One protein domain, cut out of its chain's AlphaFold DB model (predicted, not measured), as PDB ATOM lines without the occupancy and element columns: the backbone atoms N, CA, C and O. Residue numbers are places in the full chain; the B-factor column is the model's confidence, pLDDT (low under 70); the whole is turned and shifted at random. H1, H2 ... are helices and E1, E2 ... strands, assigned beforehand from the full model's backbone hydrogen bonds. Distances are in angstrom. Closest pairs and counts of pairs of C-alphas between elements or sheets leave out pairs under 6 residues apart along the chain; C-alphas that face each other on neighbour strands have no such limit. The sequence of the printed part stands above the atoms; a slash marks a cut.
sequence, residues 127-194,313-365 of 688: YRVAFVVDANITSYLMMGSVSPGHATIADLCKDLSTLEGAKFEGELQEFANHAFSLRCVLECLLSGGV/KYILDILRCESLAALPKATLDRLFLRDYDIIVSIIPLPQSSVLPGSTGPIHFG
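This is residues 127 to 194 and 313 to 365 of the 688 residues of an uncharacterized protein of Hibiscus syriacus (UniProt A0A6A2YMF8). A small, strongly twisted sheet of four strands makes the middle, with helices to both sides: H1 and the helical hairpin H2 and H3 to one, H4 and H5 to the other. H1 crosses the long helix H3, and the longest axis runs from the link between H2 and H3, through the sheet, to H5. The printed part has 121 residues with five named helices and four named strands, in the order E1 H1 H2 H3 E2 H4 H5 E3 E4; the sheet's order is E2 E1 E3 E4, all parallel, and the class is mixed, helices and strands. The whole is compact, with a radius of gyration of the C-alphas of 14.7 A and spans of 45 by 32 by 22 A.

Find C-alpha 127 at (13.310, 31.653, -8.967); from there E1 runs to residue 133, 19.3 A. Next come H1, residues 135 to 143, and H2, residues 153 to 161. H3, residues 171 to 190, begins at (-5.949, 4.462, -2.361) and is 29.0 A long. Past the cut look for E2, residues 313 to 320, 23.1 A, then H4, residues 321 to 325, and H5, residues 329 to 339, 15.6 A. E3 takes residues 342 to 347, 16.2 A, and E4, residues 362 to 364, ends at (16.898, 17.192, -10.923).

Begin with the sheet, whose edge strands are E2 and E4. Between E2 and E1 look at N 129 and O 315, 2.9 A apart; between E1 and E3 at N 344 and O 130, 2.8 A; between E3 and E4 at N 343 and O 362, 2.8 A. E2, H4 and H5, and E3 form a split strand-helix-strand unit, two parallel strands joined through helices, with E1 between them in the sheet and a right-handed crossover. H1 stands up from the sheet at a height of 9.3 A, over E2 and, only just, E1, where 3 of its C-alphas fall. H2, H3, H4 and H5 only graze the sheet. H3, with residues 175 to 179 alone, touches H1 about perpendicular, at 88 degrees; the closest C-alphas, of Tyr 140 and Phe 175, are 5.5 A apart. H2 and H3, a hairpin, touch and run opposite ways at 35.1 degrees, only just a steep tilt; their closest C-alphas, of Cys 157 and Arg 183, are 5.3 A apart. H3 and H5 are apart. In H1, H2, H3, H4 and H5 every O i to N i+4 pair is within hydrogen-bond range.

The two C-alphas farthest apart, those of Lys 167 and Ala 330, are 45.1 A apart. Residues 195 to 312 are not printed, and C-alphas 194 and 313 stand 14.8 A apart across the cut. The link from E3 to E4, residues 348 to 361, is long. Mean pLDDT of the printed part is 77.6; look for values under 70 at residues 142 to 154, 162 to 167, 192 to 194 and 357 to 359 of this model.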
ATOM      1  N   TYR A 127      12.887  32.818  -8.189       80.19
ATOM      2  CA  TYR A 127      13.310  31.653  -8.967       80.19
ATOM      3  C   TYR A 127      12.077  30.849  -9.391       80.19
ATOM      4  O   TYR A 127      11.263  30.502  -8.528       80.19
ATOM      5  N   ARG A 128      11.948  30.514 -10.678       84.31
ATOM      6  CA  ARG A 128      10.868  29.637 -11.168       84.31
ATOM      7  C   ARG A 128      11.295  28.172 -11.165       84.31
ATOM      8  O   ARG A 128      12.343  27.811 -11.708       84.31
ATOM      9  N   VAL A 129      10.464  27.339 -10.545       86.44
ATOM     10  CA  VAL A 129      10.665  25.899 -10.366       86.44
ATOM     11  C   VAL A 129       9.501  25.157 -11.016       86.44
ATOM     12  O   VAL A 129       8.354  25.389 -10.648       86.44
ATOM     13  N   ALA A 130       9.789  24.246 -11.943       88.44
ATOM     14  CA  ALA A 130       8.791  23.333 -12.497       88.44
ATOM     15  C   ALA A 130       8.889  21.948 -11.850       88.44
ATOM     16  O   ALA A 130       9.986  21.385 -11.773       88.44
ATOM     17  N   PHE A 131       7.760  21.363 -11.453       89.50
ATOM     18  CA  PHE A 131       7.671  19.934 -11.122       89.50
ATOM     19  C   PHE A 131       7.050  19.178 -12.298       89.50
ATOM     20  O   PHE A 131       5.904  19.432 -12.658       89.50
ATOM     21  N   VAL A 132       7.810  18.260 -12.898       89.31
ATOM     22  CA  VAL A 132       7.353  17.417 -14.011       89.31
ATOM     23  C   VAL A 132       6.729  16.145 -13.440       89.31
ATOM     24  O   VAL A 132       7.426  15.368 -12.789       89.31
ATOM     25  N   VAL A 133       5.428  15.967 -13.676       87.31
ATOM     26  CA  VAL A 133       4.566  14.903 -13.122       87.31
ATOM     27  C   VAL A 133       3.839  14.148 -14.233       87.31
ATOM     28  O   VAL A 133       3.584  14.706 -15.301       87.31
ATOM     29  N   ASP A 134       3.488  12.888 -14.004       84.38
ATOM     30  CA  ASP A 134       2.692  12.086 -14.935       84.38
ATOM     31  C   ASP A 134       1.178  12.342 -14.787       84.38
ATOM     32  O   ASP A 134       0.730  13.070 -13.892       84.38
ATOM     33  N   ALA A 135       0.370  11.727 -15.654       79.94
ATOM     34  CA  ALA A 135      -1.089  11.764 -15.563       79.94
ATOM     35  C   ALA A 135      -1.636  11.348 -14.184       79.94
ATOM     36  O   ALA A 135      -2.580  11.981 -13.702       79.94
ATOM     37  N   ASN A 136      -1.059  10.316 -13.551       78.00
ATOM     38  CA  ASN A 136      -1.555   9.799 -12.278       78.00
ATOM     39  C   ASN A 136      -1.259  10.788 -11.147       78.00
ATOM     40  O   ASN A 136      -2.184  11.257 -10.494       78.00
ATOM     41  N   ILE A 137      -0.001  11.187 -10.936       78.44
ATOM     42  CA  ILE A 137       0.356  12.152  -9.881       78.44
ATOM     43  C   ILE A 137      -0.365  13.488 -10.101       78.44
ATOM     44  O   ILE A 137      -0.778  14.123  -9.130       78.44
ATOM     45  N   THR A 138      -0.615  13.882 -11.356       79.50
ATOM     46  CA  THR A 138      -1.488  15.028 -11.645       79.50
ATOM     47  C   THR A 138      -2.894  14.825 -11.066       79.50
ATOM     48  O   THR A 138      -3.382  15.719 -10.381       79.50
ATOM     49  N   SER A 139      -3.556  13.678 -11.272       76.50
ATOM     50  CA  SER A 139      -4.893  13.443 -10.700       76.50
ATOM     51  C   SER A 139      -4.874  13.337  -9.168       76.50
ATOM     52  O   SER A 139      -5.739  13.937  -8.524       76.50
ATOM     53  N   TYR A 140      -3.857  12.691  -8.577       73.81
ATOM     54  CA  TYR A 140      -3.669  12.635  -7.120       73.81
ATOM     55  C   TYR A 140      -3.568  14.043  -6.497       73.81
ATOM     56  O   TYR A 140      -4.206  14.313  -5.477       73.81
ATOM     57  N   LEU A 141      -2.826  14.968  -7.117       72.44
ATOM     58  CA  LEU A 141      -2.681  16.346  -6.622       72.44
ATOM     59  C   LEU A 141      -3.920  17.217  -6.896       72.44
ATOM     60  O   LEU A 141      -4.370  17.939  -6.005       72.44
ATOM     61  N   MET A 142      -4.512  17.116  -8.089       66.75
ATOM     62  CA  MET A 142      -5.709  17.879  -8.472       66.75
ATOM     63  C   MET A 142      -6.922  17.549  -7.588       66.75
ATOM     64  O   MET A 142      -7.707  18.441  -7.270       66.75
ATOM     65  N   MET A 143      -7.070  16.289  -7.157       64.56
ATOM     66  CA  MET A 143      -8.141  15.889  -6.234       64.56
ATOM     67  C   MET A 143      -7.923  16.437  -4.811       64.56
ATOM     68  O   MET A 143      -8.889  16.720  -4.108       64.56
ATOM     69  N   GLY A 144      -6.667  16.665  -4.408       55.81
ATOM     70  CA  GLY A 144      -6.277  17.293  -3.136       55.81
ATOM     71  C   GLY A 144      -6.349  18.830  -3.124       55.81
ATOM     72  O   GLY A 144      -5.551  19.465  -2.443       55.81
ATOM     73  N   SER A 145      -7.242  19.420  -3.926       53.53
ATOM     74  CA  SER A 145      -7.423  20.868  -4.151       53.53
ATOM     75  C   SER A 145      -6.187  21.669  -4.599       53.53
ATOM     76  O   SER A 145      -6.241  22.902  -4.615       53.53
ATOM     77  N   VAL A 146      -5.108  21.012  -5.048       54.28
ATOM     78  CA  VAL A 146      -3.933  21.671  -5.652       54.28
ATOM     79  C   VAL A 146      -4.263  22.107  -7.084       54.28
ATOM     80  O   VAL A 146      -3.867  21.483  -8.065       54.28
ATOM     81  N   SER A 147      -5.031  23.191  -7.203       47.56
ATOM     82  CA  SER A 147      -5.342  23.820  -8.489       47.56
ATOM     83  C   SER A 147      -4.051  24.336  -9.153       47.56
ATOM     84  O   SER A 147      -3.224  24.937  -8.460       47.56
ATOM     85  N   PRO A 148      -3.844  24.162 -10.473       46.09
ATOM     86  CA  PRO A 148      -2.551  24.374 -11.131       46.09
ATOM     87  C   PRO A 148      -2.297  25.859 -11.462       46.09
ATOM     88  O   PRO A 148      -1.767  26.197 -12.516       46.09
ATOM     89  N   GLY A 149      -2.709  26.761 -10.568       46.50
ATOM     90  CA  GLY A 149      -2.637  28.209 -10.733       46.50
ATOM     91  C   GLY A 149      -2.055  28.907  -9.506       46.50
ATOM     92  O   GLY A 149      -2.797  29.324  -8.623       46.50
ATOM     93  N   HIS A 150      -0.734  29.089  -9.507       51.75
ATOM     94  CA  HIS A 150      -0.002  30.108  -8.737       51.75
ATOM     95  C   HIS A 150      -0.281  30.192  -7.220       51.75
ATOM     96  O   HIS A 150      -0.291  31.282  -6.644       51.75
ATOM     97  N   ALA A 151      -0.425  29.053  -6.537       54.50
ATOM     98  CA  ALA A 151      -0.236  29.017  -5.085       54.50
ATOM     99  C   ALA A 151       1.228  29.359  -4.750       54.50
ATOM    100  O   ALA A 151       2.147  28.828  -5.382       54.50
ATOM    101  N   THR A 152       1.491  30.215  -3.754       60.28
ATOM    102  CA  THR A 152       2.876  30.344  -3.277       60.28
ATOM    103  C   THR A 152       3.254  29.082  -2.511       60.28
ATOM    104  O   THR A 152       2.406  28.450  -1.879       60.28
ATOM    105  N   ILE A 153       4.537  28.711  -2.527       67.06
ATOM    106  CA  ILE A 153       4.988  27.476  -1.869       67.06
ATOM    107  C   ILE A 153       4.629  27.469  -0.367       67.06
ATOM    108  O   ILE A 153       4.333  26.419   0.190       67.06
ATOM    109  N   ALA A 154       4.590  28.638   0.285       64.81
ATOM    110  CA  ALA A 154       4.202  28.755   1.690       64.81
ATOM    111  C   ALA A 154       2.703  28.494   1.935       64.81
ATOM    112  O   ALA A 154       2.359  27.891   2.951       64.81
ATOM    113  N   ASP A 155       1.832  28.909   1.010       70.62
ATOM    114  CA  ASP A 155       0.392  28.637   1.089       70.62
ATOM    115  C   ASP A 155       0.125  27.149   0.835       70.62
ATOM    116  O   ASP A 155      -0.530  26.492   1.639       70.62
ATOM    117  N   LEU A 156       0.758  26.576  -0.195       70.56
ATOM    118  CA  LEU A 156       0.635  25.153  -0.515       70.56
ATOM    119  C   LEU A 156       1.152  24.251   0.624       70.56
ATOM    120  O   LEU A 156       0.483  23.286   0.985       70.56
ATOM    121  N   CYS A 157       2.280  24.580   1.269       70.75
ATOM    122  CA  CYS A 157       2.730  23.859   2.470       70.75
ATOM    123  C   CYS A 157       1.713  23.926   3.618       70.75
ATOM    124  O   CYS A 157       1.515  22.937   4.324       70.75
ATOM    125  N   LYS A 158       1.071  25.084   3.815       72.69
ATOM    126  CA  LYS A 158       0.065  25.287   4.862       72.69
ATOM    127  C   LYS A 158      -1.201  24.478   4.575       72.69
ATOM    128  O   LYS A 158      -1.693  23.812   5.483       72.69
ATOM    129  N   ASP A 159      -1.692  24.475   3.342       71.56
ATOM    130  CA  ASP A 159      -2.894  23.724   2.978       71.56
ATOM    131  C   ASP A 159      -2.638  22.208   3.086       71.56
ATOM    132  O   ASP A 159      -3.405  21.500   3.743       71.56
ATOM    133  N   LEU A 160      -1.484  21.727   2.605       72.19
ATOM    134  CA  LEU A 160      -1.039  20.334   2.779       72.19
ATOM    135  C   LEU A 160      -0.829  19.944   4.257       72.19
ATOM    136  O   LEU A 160      -0.972  18.772   4.601       72.19
ATOM    137  N   SER A 161      -0.529  20.894   5.154       70.50
ATOM    138  CA  SER A 161      -0.433  20.617   6.599       70.50
ATOM    139  C   SER A 161      -1.782  20.305   7.257       70.50
ATOM    140  O   SER A 161      -1.812  19.625   8.277       70.50
ATOM    141  N   THR A 162      -2.910  20.710   6.657       69.19
ATOM    142  CA  THR A 162      -4.250  20.400   7.200       69.19
ATOM    143  C   THR A 162      -4.638  18.923   7.072       69.19
ATOM    144  O   THR A 162      -5.544  18.466   7.766       69.19
ATOM    145  N   LEU A 163      -3.931  18.171   6.222       66.62
ATOM    146  CA  LEU A 163      -4.105  16.730   6.029       66.62
ATOM    147  C   LEU A 163      -3.285  15.894   7.033       66.62
ATOM    148  O   LEU A 163      -3.449  14.676   7.102       66.62
ATOM    149  N   GLU A 164      -2.372  16.514   7.789       61.12
ATOM    150  CA  GLU A 164      -1.407  15.813   8.640       61.12
ATOM    151  C   GLU A 164      -2.060  15.161   9.871       61.12
ATOM    152  O   GLU A 164      -2.932  15.726  10.528       61.12
ATOM    153  N   GLY A 165      -1.635  13.934  10.187       59.78
ATOM    154  CA  GLY A 165      -2.163  13.141  11.305       59.78
ATOM    155  C   GLY A 165      -3.407  12.303  10.979       59.78
ATOM    156  O   GLY A 165      -3.708  11.365  11.721       59.78
ATOM    157  N   ALA A 166      -4.090  12.558   9.860       64.81
ATOM    158  CA  ALA A 166      -5.147  11.678   9.373       64.81
ATOM    159  C   ALA A 166      -4.552  10.365   8.825       64.81
ATOM    160  O   ALA A 166      -3.686  10.373   7.949       64.81
ATOM    161  N   LYS A 167      -5.025   9.226   9.345       68.88
ATOM    162  CA  LYS A 167      -4.779   7.903   8.754       68.88
ATOM    163  C   LYS A 167      -5.921   7.579   7.804       68.88
ATOM    164  O   LYS A 167      -7.080   7.638   8.211       68.88
ATOM    165  N   PHE A 168      -5.581   7.201   6.581       77.75
ATOM    166  CA  PHE A 168      -6.538   6.788   5.563       77.75
ATOM    167  C   PHE A 168      -6.340   5.305   5.219       77.75
ATOM    168  O   PHE A 168      -5.354   4.685   5.620       77.75
ATOM    169  N   GLU A 169      -7.286   4.730   4.483       74.44
ATOM    170  CA  GLU A 169      -7.260   3.330   4.054       74.44
ATOM    171  C   GLU A 169      -7.371   3.238   2.525       74.44
ATOM    172  O   GLU A 169      -7.963   4.110   1.883       74.44
ATOM    173  N   GLY A 170      -6.770   2.197   1.941       78.88
ATOM    174  CA  GLY A 170      -6.714   2.003   0.492       78.88
ATOM    175  C   GLY A 170      -6.012   3.149  -0.243       78.88
ATOM    176  O   GLY A 170      -5.094   3.778   0.286       78.88
ATOM    177  N   GLU A 171      -6.480   3.427  -1.460       74.25
ATOM    178  CA  GLU A 171      -5.949   4.462  -2.361       74.25
ATOM    179  C   GLU A 171      -5.828   5.833  -1.677       74.25
ATOM    180  O   GLU A 171      -4.853   6.544  -1.897       74.25
ATOM    181  N   LEU A 172      -6.758   6.197  -0.783       76.50
ATOM    182  CA  LEU A 172      -6.771   7.499  -0.100       76.50
ATOM    183  C   LEU A 172      -5.511   7.745   0.757       76.50
ATOM    184  O   LEU A 172      -5.093   8.891   0.934       76.50
ATOM    185  N   GLN A 173      -4.848   6.684   1.228       82.44
ATOM    186  CA  GLN A 173      -3.549   6.796   1.899       82.44
ATOM    187  C   GLN A 173      -2.406   7.114   0.920       82.44
ATOM    188  O   GLN A 173      -1.403   7.698   1.329       82.44
ATOM    189  N   GLU A 174      -2.545   6.793  -0.364       78.69
ATOM    190  CA  GLU A 174      -1.584   7.142  -1.417       78.69
ATOM    191  C   GLU A 174      -1.715   8.617  -1.815       78.69
ATOM    192  O   GLU A 174      -0.698   9.311  -1.838       78.69
ATOM    193  N   PHE A 175      -2.942   9.145  -1.966       79.12
ATOM    194  CA  PHE A 175      -3.187  10.598  -2.076       79.12
ATOM    195  C   PHE A 175      -2.502  11.358  -0.923       79.12
ATOM    196  O   PHE A 175      -1.781  12.330  -1.153       79.12
ATOM    197  N   ALA A 176      -2.662  10.877   0.316       80.88
ATOM    198  CA  ALA A 176      -2.014  11.465   1.487       80.88
ATOM    199  C   ALA A 176      -0.477  11.330   1.453       80.88
ATOM    200  O   ALA A 176       0.229  12.299   1.729       80.88
ATOM    201  N   ASN A 177       0.068  10.174   1.053       84.62
ATOM    202  CA  ASN A 177       1.517   9.990   0.894       84.62
ATOM    203  C   ASN A 177       2.105  10.963  -0.141       84.62
ATOM    204  O   ASN A 177       3.170  11.536   0.110       84.62
ATOM    205  N   HIS A 178       1.406  11.187  -1.259       84.56
ATOM    206  CA  HIS A 178       1.776  12.165  -2.282       84.56
ATOM    207  C   HIS A 178       1.749  13.598  -1.740       84.56
ATOM    208  O   HIS A 178       2.728  14.328  -1.911       84.56
ATOM    209  N   ALA A 179       0.691  13.972  -1.015       82.12
ATOM    210  CA  ALA A 179       0.553  15.275  -0.365       82.12
ATOM    211  C   ALA A 179       1.670  15.556   0.664       82.12
ATOM    212  O   ALA A 179       2.311  16.609   0.616       82.12
ATOM    213  N   PHE A 180       1.958  14.605   1.560       84.06
ATOM    214  CA  PHE A 180       3.015  14.750   2.570       84.06
ATOM    215  C   PHE A 180       4.408  14.802   1.943       84.06
ATOM    216  O   PHE A 180       5.205  15.675   2.284       84.06
ATOM    217  N   SER A 181       4.692  13.915   0.983       87.94
ATOM    218  CA  SER A 181       5.975  13.922   0.275       87.94
ATOM    219  C   SER A 181       6.190  15.241  -0.462       87.94
ATOM    220  O   SER A 181       7.287  15.794  -0.408       87.94
ATOM    221  N   LEU A 182       5.141  15.777  -1.101       86.50
ATOM    222  CA  LEU A 182       5.196  17.063  -1.789       86.50
ATOM    223  C   LEU A 182       5.557  18.170  -0.795       86.50
ATOM    224  O   LEU A 182       6.511  18.911  -1.029       86.50
ATOM    225  N   ARG A 183       4.869  18.228   0.351       83.38
ATOM    226  CA  ARG A 183       5.147  19.209   1.406       83.38
ATOM    227  C   ARG A 183       6.606  19.173   1.883       83.38
ATOM    228  O   ARG A 183       7.214  20.237   1.945       83.38
ATOM    229  N   CYS A 184       7.203  18.002   2.132       83.62
ATOM    230  CA  CYS A 184       8.619  17.905   2.536       83.62
ATOM    231  C   CYS A 184       9.573  18.553   1.510       83.62
ATOM    232  O   CYS A 184      10.500  19.282   1.870       83.62
ATOM    233  N   VAL A 185       9.323  18.332   0.215       86.44
ATOM    234  CA  VAL A 185      10.126  18.895  -0.887       86.44
ATOM    235  C   VAL A 185       9.972  20.414  -0.953       86.44
ATOM    236  O   VAL A 185      10.949  21.146  -1.130       86.44
ATOM    237  N   LEU A 186       8.747  20.902  -0.766       84.44
ATOM    238  CA  LEU A 186       8.418  22.323  -0.751       84.44
ATOM    239  C   LEU A 186       9.014  23.055   0.468       84.44
ATOM    240  O   LEU A 186       9.574  24.143   0.316       84.44
ATOM    241  N   GLU A 187       8.991  22.445   1.655       83.44
ATOM    242  CA  GLU A 187       9.642  22.968   2.867       83.44
ATOM    243  C   GLU A 187      11.176  23.005   2.729       83.44
ATOM    244  O   GLU A 187      11.811  23.986   3.136       83.44
ATOM    245  N   CYS A 188      11.779  22.009   2.069       83.00
ATOM    246  CA  CYS A 188      13.207  21.998   1.727       83.00
ATOM    247  C   CYS A 188      13.593  23.153   0.778       83.00
ATOM    248  O   CYS A 188      14.590  23.856   1.008       83.00
ATOM    249  N   LEU A 189      12.772  23.412  -0.249       80.19
ATOM    250  CA  LEU A 189      12.950  24.542  -1.172       80.19
ATOM    251  C   LEU A 189      12.796  25.897  -0.461       80.19
ATOM    252  O   LEU A 189      13.666  26.759  -0.609       80.19
ATOM    253  N   LEU A 190      11.755  26.076   0.365       76.69
ATOM    254  CA  LEU A 190      11.537  27.287   1.176       76.69
ATOM    255  C   LEU A 190      12.690  27.563   2.151       76.69
ATOM    256  O   LEU A 190      13.101  28.716   2.319       76.69
ATOM    257  N   SER A 191      13.237  26.510   2.759       74.56
ATOM    258  CA  SER A 191      14.412  26.576   3.640       74.56
ATOM    259  C   SER A 191      15.711  26.858   2.871       74.56
ATOM    260  O   SER A 191      16.740  27.178   3.468       74.56
ATOM    261  N   GLY A 192      15.679  26.785   1.537       67.44
ATOM    262  CA  GLY A 192      16.798  27.109   0.657       67.44
ATOM    263  C   GLY A 192      17.964  26.126   0.752       67.44
ATOM    264  O   GLY A 192      19.103  26.539   0.523       67.44
ATOM    265  N   GLY A 193      17.697  24.867   1.115       61.06
ATOM    266  CA  GLY A 193      18.730  23.849   1.333       61.06
ATOM    267  C   GLY A 193      19.550  24.050   2.616       61.06
ATOM    268  O   GLY A 193      20.716  23.666   2.660       61.06
ATOM    269  N   VAL A 194      18.983  24.694   3.642       58.22
ATOM    270  CA  VAL A 194      19.641  24.950   4.933       58.22
ATOM    271  C   VAL A 194      18.959  24.128   6.023       58.22
ATOM    272  O   VAL A 194      17.744  24.217   6.172       58.22
ATOM    273  N   LYS A 313      12.497  34.097  -2.937       72.06
ATOM    274  CA  LYS A 313      11.124  33.750  -3.299       72.06
ATOM    275  C   LYS A 313      11.195  32.737  -4.440       72.06
ATOM    276  O   LYS A 313      11.967  32.919  -5.380       72.06
ATOM    277  N   TYR A 314      10.434  31.660  -4.314       76.81
ATOM    278  CA  TYR A 314      10.297  30.635  -5.340       76.81
ATOM    279  C   TYR A 314       8.850  30.641  -5.827       76.81
ATOM    280  O   TYR A 314       7.929  30.767  -5.015       76.81
ATOM    281  N   ILE A 315       8.670  30.527  -7.136       80.12
ATOM    282  CA  ILE A 315       7.376  30.308  -7.786       80.12
ATOM    283  C   ILE A 315       7.397  28.868  -8.300       80.12
ATOM    284  O   ILE A 315       8.408  28.439  -8.860       80.12
ATOM    285  N   LEU A 316       6.319  28.128  -8.047       82.19
ATOM    286  CA  LEU A 316       6.180  26.725  -8.413       82.19
ATOM    287  C   LEU A 316       5.079  26.580  -9.459       82.19
ATOM    288  O   LEU A 316       3.937  26.949  -9.193       82.19
ATOM    289  N   ASP A 317       5.421  25.973 -10.588       83.25
ATOM    290  CA  ASP A 317       4.474  25.575 -11.624       83.25
ATOM    291  C   ASP A 317       4.522  24.030 -11.767       83.25
ATOM    292  O   ASP A 317       5.579  23.407 -11.616       83.25
ATOM    293  N   ILE A 318       3.380  23.378 -12.010       84.50
ATOM    294  CA  ILE A 318       3.278  21.909 -12.140       84.50
ATOM    295  C   ILE A 318       3.057  21.566 -13.616       84.50
ATOM    296  O   ILE A 318       2.068  21.985 -14.212       84.50
ATOM    297  N   LEU A 319       3.980  20.806 -14.211       86.31
ATOM    298  CA  LEU A 319       3.985  20.476 -15.635       86.31
ATOM    299  C   LEU A 319       3.657  18.999 -15.864       86.31
ATOM    300  O   LEU A 319       4.401  18.103 -15.461       86.31
ATOM    301  N   ARG A 320       2.555  18.747 -16.569       86.19
ATOM    302  CA  ARG A 320       2.083  17.401 -16.901       86.19
ATOM    303  C   ARG A 320       2.842  16.812 -18.098       86.19
ATOM    304  O   ARG A 320       2.894  17.427 -19.164       86.19
ATOM    305  N   CYS A 321       3.372  15.596 -17.949       85.94
ATOM    306  CA  CYS A 321       4.191  14.914 -18.957       85.94
ATOM    307  C   CYS A 321       3.500  14.793 -20.316       85.94
ATOM    308  O   CYS A 321       4.121  15.093 -21.331       85.94
ATOM    309  N   GLU A 322       2.225  14.404 -20.355       83.56
ATOM    310  CA  GLU A 322       1.518  14.174 -21.622       83.56
ATOM    311  C   GLU A 322       1.204  15.492 -22.354       83.56
ATOM    312  O   GLU A 322       1.207  15.534 -23.582       83.56
ATOM    313  N   SER A 323       1.014  16.590 -21.612       84.12
ATOM    314  CA  SER A 323       0.862  17.936 -22.179       84.12
ATOM    315  C   SER A 323       2.174  18.480 -22.743       84.12
ATOM    316  O   SER A 323       2.159  19.142 -23.777       84.12
ATOM    317  N   LEU A 324       3.313  18.167 -22.114       85.62
ATOM    318  CA  LEU A 324       4.631  18.473 -22.674       85.62
ATOM    319  C   LEU A 324       4.927  17.607 -23.909       85.62
ATOM    320  O   LEU A 324       5.382  18.132 -24.919       85.62
ATOM    321  N   ALA A 325       4.625  16.307 -23.866       85.19
ATOM    322  CA  ALA A 325       4.857  15.367 -24.970       85.19
ATOM    323  C   ALA A 325       4.089  15.723 -26.259       85.19
ATOM    324  O   ALA A 325       4.480  15.306 -27.346       85.19
ATOM    325  N   ALA A 326       3.019  16.514 -26.146       82.31
ATOM    326  CA  ALA A 326       2.261  17.044 -27.272       82.31
ATOM    327  C   ALA A 326       2.971  18.174 -28.049       82.31
ATOM    328  O   ALA A 326       2.467  18.569 -29.099       82.31
ATOM    329  N   LEU A 327       4.085  18.724 -27.548       84.44
ATOM    330  CA  LEU A 327       4.792  19.856 -28.158       84.44
ATOM    331  C   LEU A 327       6.057  19.417 -28.924       84.44
ATOM    332  O   LEU A 327       6.778  18.524 -28.475       84.44
ATOM    333  N   PRO A 328       6.425  20.099 -30.028       86.38
ATOM    334  CA  PRO A 328       7.706  19.879 -30.694       86.38
ATOM    335  C   PRO A 328       8.898  20.135 -29.761       86.38
ATOM    336  O   PRO A 328       8.926  21.120 -29.019       86.38
ATOM    337  N   LYS A 329       9.949  19.313 -29.856       84.31
ATOM    338  CA  LYS A 329      11.135  19.417 -28.984       84.31
ATOM    339  C   LYS A 329      11.773  20.814 -28.957       84.31
ATOM    340  O   LYS A 329      12.110  21.310 -27.888       84.31
ATOM    341  N   ALA A 330      11.866  21.480 -30.108       86.00
ATOM    342  CA  ALA A 330      12.389  22.845 -30.189       86.00
ATOM    343  C   ALA A 330      11.537  23.862 -29.401       86.00
ATOM    344  O   ALA A 330      12.068  24.831 -28.866       86.00
ATOM    345  N   THR A 331      10.221  23.660 -29.312       86.31
ATOM    346  CA  THR A 331       9.295  24.467 -28.495       86.31
ATOM    347  C   THR A 331       9.508  24.217 -27.006       86.31
ATOM    348  O   THR A 331       9.558  25.169 -26.233       86.31
ATOM    349  N   LEU A 332       9.729  22.962 -26.611       86.81
ATOM    350  CA  LEU A 332      10.005  22.573 -25.225       86.81
ATOM    351  C   LEU A 332      11.342  23.128 -24.717       86.81
ATOM    352  O   LEU A 332      11.384  23.742 -23.653       86.81
ATOM    353  N   ASP A 333      12.419  23.002 -25.497       86.25
ATOM    354  CA  ASP A 333      13.727  23.569 -25.139       86.25
ATOM    355  C   ASP A 333      13.673  25.111 -25.012       86.25
ATOM    356  O   ASP A 333      14.339  25.682 -24.145       86.25
ATOM    357  N   ARG A 334      12.833  25.795 -25.812       86.38
ATOM    358  CA  ARG A 334      12.558  27.241 -25.673       86.38
ATOM    359  C   ARG A 334      11.732  27.564 -24.422       86.38
ATOM    360  O   ARG A 334      12.117  28.464 -23.681       86.38
ATOM    361  N   LEU A 335      10.646  26.829 -24.165       87.38
ATOM    362  CA  LEU A 335       9.787  26.979 -22.979       87.38
ATOM    363  C   LEU A 335      10.604  26.861 -21.684       87.38
ATOM    364  O   LEU A 335      10.575  27.758 -20.840       87.38
ATOM    365  N   PHE A 336      11.384  25.784 -21.555       88.44
ATOM    366  CA  PHE A 336      12.205  25.528 -20.373       88.44
ATOM    367  C   PHE A 336      13.267  26.609 -20.142       88.44
ATOM    368  O   PHE A 336      13.514  26.971 -18.995       88.44
ATOM    369  N   LEU A 337      13.878  27.143 -21.206       86.19
ATOM    370  CA  LEU A 337      14.881  28.207 -21.104       86.19
ATOM    371  C   LEU A 337      14.263  29.590 -20.812       86.19
ATOM    372  O   LEU A 337      14.883  30.404 -20.124       86.19
ATOM    373  N   ARG A 338      13.058  29.864 -21.329       84.88
ATOM    374  CA  ARG A 338      12.341  31.138 -21.147       84.88
ATOM    375  C   ARG A 338      11.840  31.301 -19.714       84.88
ATOM    376  O   ARG A 338      12.154  32.306 -19.071       84.88
ATOM    377  N   ASP A 339      11.087  30.314 -19.229       83.75
ATOM    378  CA  ASP A 339      10.272  30.459 -18.020       83.75
ATOM    379  C   ASP A 339      10.897  29.850 -16.758       83.75
ATOM    380  O   ASP A 339      10.562  30.301 -15.670       83.75
ATOM    381  N   TYR A 340      11.807  28.873 -16.851       88.25
ATOM    382  CA  TYR A 340      12.249  28.099 -15.679       88.25
ATOM    383  C   TYR A 340      13.740  28.250 -15.362       88.25
ATOM    384  O   TYR A 340      14.580  28.393 -16.248       88.25
ATOM    385  N   ASP A 341      14.076  28.196 -14.070       85.50
ATOM    386  CA  ASP A 341      15.460  28.150 -13.573       85.50
ATOM    387  C   ASP A 341      15.840  26.743 -13.087       85.50
ATOM    388  O   ASP A 341      17.004  26.334 -13.169       85.50
ATOM    389  N   ILE A 342      14.851  26.010 -12.562       86.81
ATOM    390  CA  ILE A 342      14.984  24.665 -11.999       86.81
ATOM    391  C   ILE A 342      13.812  23.800 -12.482       86.81
ATOM    392  O   ILE A 342      12.665  24.237 -12.464       86.81
ATOM    393  N   ILE A 343      14.095  22.554 -12.856       89.44
ATOM    394  CA  ILE A 343      13.103  21.517 -13.154       89.44
ATOM    395  C   ILE A 343      13.377  20.321 -12.240       89.44
ATOM    396  O   ILE A 343      14.497  19.810 -12.212       89.44
ATOM    397  N   VAL A 344      12.364  19.849 -11.518       89.56
ATOM    398  CA  VAL A 344      12.417  18.604 -10.738       89.56
ATOM    399  C   VAL A 344      11.531  17.570 -11.417       89.56
ATOM    400  O   VAL A 344      10.339  17.799 -11.614       89.56
ATOM    401  N   SER A 345      12.103  16.424 -11.768       90.25
ATOM    402  CA  SER A 345      11.332  15.253 -12.175       90.25
ATOM    403  C   SER A 345      10.757  14.576 -10.940       90.25
ATOM    404  O   SER A 345      11.499  14.191 -10.033       90.25
ATOM    405  N   ILE A 346       9.443  14.404 -10.914       88.75
ATOM    406  CA  ILE A 346       8.765  13.569  -9.932       88.75
ATOM    407  C   ILE A 346       8.721  12.140 -10.475       88.75
ATOM    408  O   ILE A 346       8.385  11.956 -11.636       88.75
ATOM    409  N   ILE A 347       9.075  11.142  -9.663       84.31
ATOM    410  CA  ILE A 347       9.056   9.725 -10.065       84.31
ATOM    411  C   ILE A 347       7.920   8.961  -9.363       84.31
ATOM    412  O   ILE A 347       7.685   9.202  -8.172       84.31
ATOM    413  N   PRO A 348       7.236   8.019 -10.048       79.56
ATOM    414  CA  PRO A 348       7.506   7.488 -11.399       79.56
ATOM    415  C   PRO A 348       7.293   8.473 -12.567       79.56
ATOM    416  O   PRO A 348       6.472   9.378 -12.480       79.56
ATOM    417  N   LEU A 349       8.033   8.268 -13.664       78.75
ATOM    418  CA  LEU A 349       7.888   8.998 -14.931       78.75
ATOM    419  C   LEU A 349       7.604   8.016 -16.087       78.75
ATOM    420  O   LEU A 349       8.361   7.052 -16.224       78.75
ATOM    421  N   PRO A 350       6.589   8.252 -16.941       77.69
ATOM    422  CA  PRO A 350       6.350   7.462 -18.151       77.69
ATOM    423  C   PRO A 350       7.394   7.721 -19.250       77.69
ATOM    424  O   PRO A 350       8.089   8.734 -19.267       77.69
ATOM    425  N   GLN A 351       7.463   6.843 -20.253       73.44
ATOM    426  CA  GLN A 351       8.415   6.979 -21.373       73.44
ATOM    427  C   GLN A 351       8.201   8.247 -22.218       73.44
ATOM    428  O   GLN A 351       9.146   8.763 -22.817       73.44
ATOM    429  N   SER A 352       6.972   8.774 -22.220       73.44
ATOM    430  CA  SER A 352       6.578  10.041 -22.844       73.44
ATOM    431  C   SER A 352       7.088  11.290 -22.110       73.44
ATOM    432  O   SER A 352       6.973  12.390 -22.650       73.44
ATOM    433  N   SER A 353       7.655  11.166 -20.905       82.50
ATOM    434  CA  SER A 353       8.164  12.304 -20.134       82.50
ATOM    435  C   SER A 353       9.258  13.062 -20.879       82.50
ATOM    436  O   SER A 353      10.356  12.552 -21.109       82.50
ATOM    437  N   VAL A 354       8.983  14.326 -21.198       83.50
ATOM    438  CA  VAL A 354       9.972  15.229 -21.788       83.50
ATOM    439  C   VAL A 354      11.071  15.536 -20.770       83.50
ATOM    440  O   VAL A 354      10.810  16.080 -19.697       83.50
ATOM    441  N   LEU A 355      12.317  15.246 -21.146       83.50
ATOM    442  CA  LEU A 355      13.510  15.654 -20.408       83.50
ATOM    443  C   LEU A 355      14.108  16.925 -21.045       83.50
ATOM    444  O   LEU A 355      14.214  16.982 -22.275       83.50
ATOM    445  N   PRO A 356      14.515  17.938 -20.255       81.81
ATOM    446  CA  PRO A 356      15.078  19.177 -20.790       81.81
ATOM    447  C   PRO A 356      16.428  18.944 -21.488       81.81
ATOM    448  O   PRO A 356      17.240  18.120 -21.058       81.81
ATOM    449  N   GLY A 357      16.699  19.689 -22.565       69.94
ATOM    450  CA  GLY A 357      17.979  19.631 -23.268       69.94
ATOM    451  C   GLY A 357      19.173  20.028 -22.389       69.94
ATOM    452  O   GLY A 357      19.056  20.794 -21.436       69.94
ATOM    453  N   SER A 358      20.377  19.567 -22.749       69.25
ATOM    454  CA  SER A 358      21.616  19.809 -21.978       69.25
ATOM    455  C   SER A 358      22.111  21.268 -21.959       69.25
ATOM    456  O   SER A 358      23.193  21.544 -21.443       69.25
ATOM    457  N   THR A 359      21.352  22.185 -22.556       68.62
ATOM    458  CA  THR A 359      21.533  23.646 -22.543       68.62
ATOM    459  C   THR A 359      20.420  24.377 -21.778       68.62
ATOM    460  O   THR A 359      20.430  25.604 -21.736       68.62
ATOM    461  N   GLY A 360      19.455  23.642 -21.218       71.25
ATOM    462  CA  GLY A 360      18.312  24.166 -20.476       71.25
ATOM    463  C   GLY A 360      18.601  24.461 -18.992       71.25
ATOM    464  O   GLY A 360      19.765  24.558 -18.590       71.25
ATOM    465  N   PRO A 361      17.544  24.624 -18.173       82.88
ATOM    466  CA  PRO A 361      17.643  24.920 -16.739       82.88
ATOM    467  C   PRO A 361      18.236  23.772 -15.904       82.88
ATOM    468  O   PRO A 361      18.494  22.669 -16.394       82.88
ATOM    469  N   ILE A 362      18.446  24.024 -14.608       84.12
ATOM    470  CA  ILE A 362      18.976  23.025 -13.668       84.12
ATOM    471  C   ILE A 362      17.956  21.892 -13.519       84.12
ATOM    472  O   ILE A 362      16.866  22.112 -12.997       84.12
ATOM    473  N   HIS A 363      18.309  20.681 -13.946       87.25
ATOM    474  CA  HIS A 363      17.414  19.523 -13.920       87.25
ATOM    475  C   HIS A 363      17.796  18.528 -12.821       87.25
ATOM    476  O   HIS A 363      18.925  18.041 -12.770       87.25
ATOM    477  N   PHE A 364      16.830  18.218 -11.958       87.94
ATOM    478  CA  PHE A 364      16.898  17.192 -10.923       87.94
ATOM    479  C   PHE A 364      16.010  16.011 -11.334       87.94
ATOM    480  O   PHE A 364      14.830  15.957 -10.990       87.94
ATOM    481  N   GLY A 365      16.567  15.092 -12.122       86.38
ATOM    482  CA  GLY A 365      15.829  13.978 -12.715       86.38
ATOM    483  C   GLY A 365      16.701  13.080 -13.597       86.38
ATOM    484  O   GLY A 365      17.932  13.125 -13.485       86.38
TER     485      GLY A 365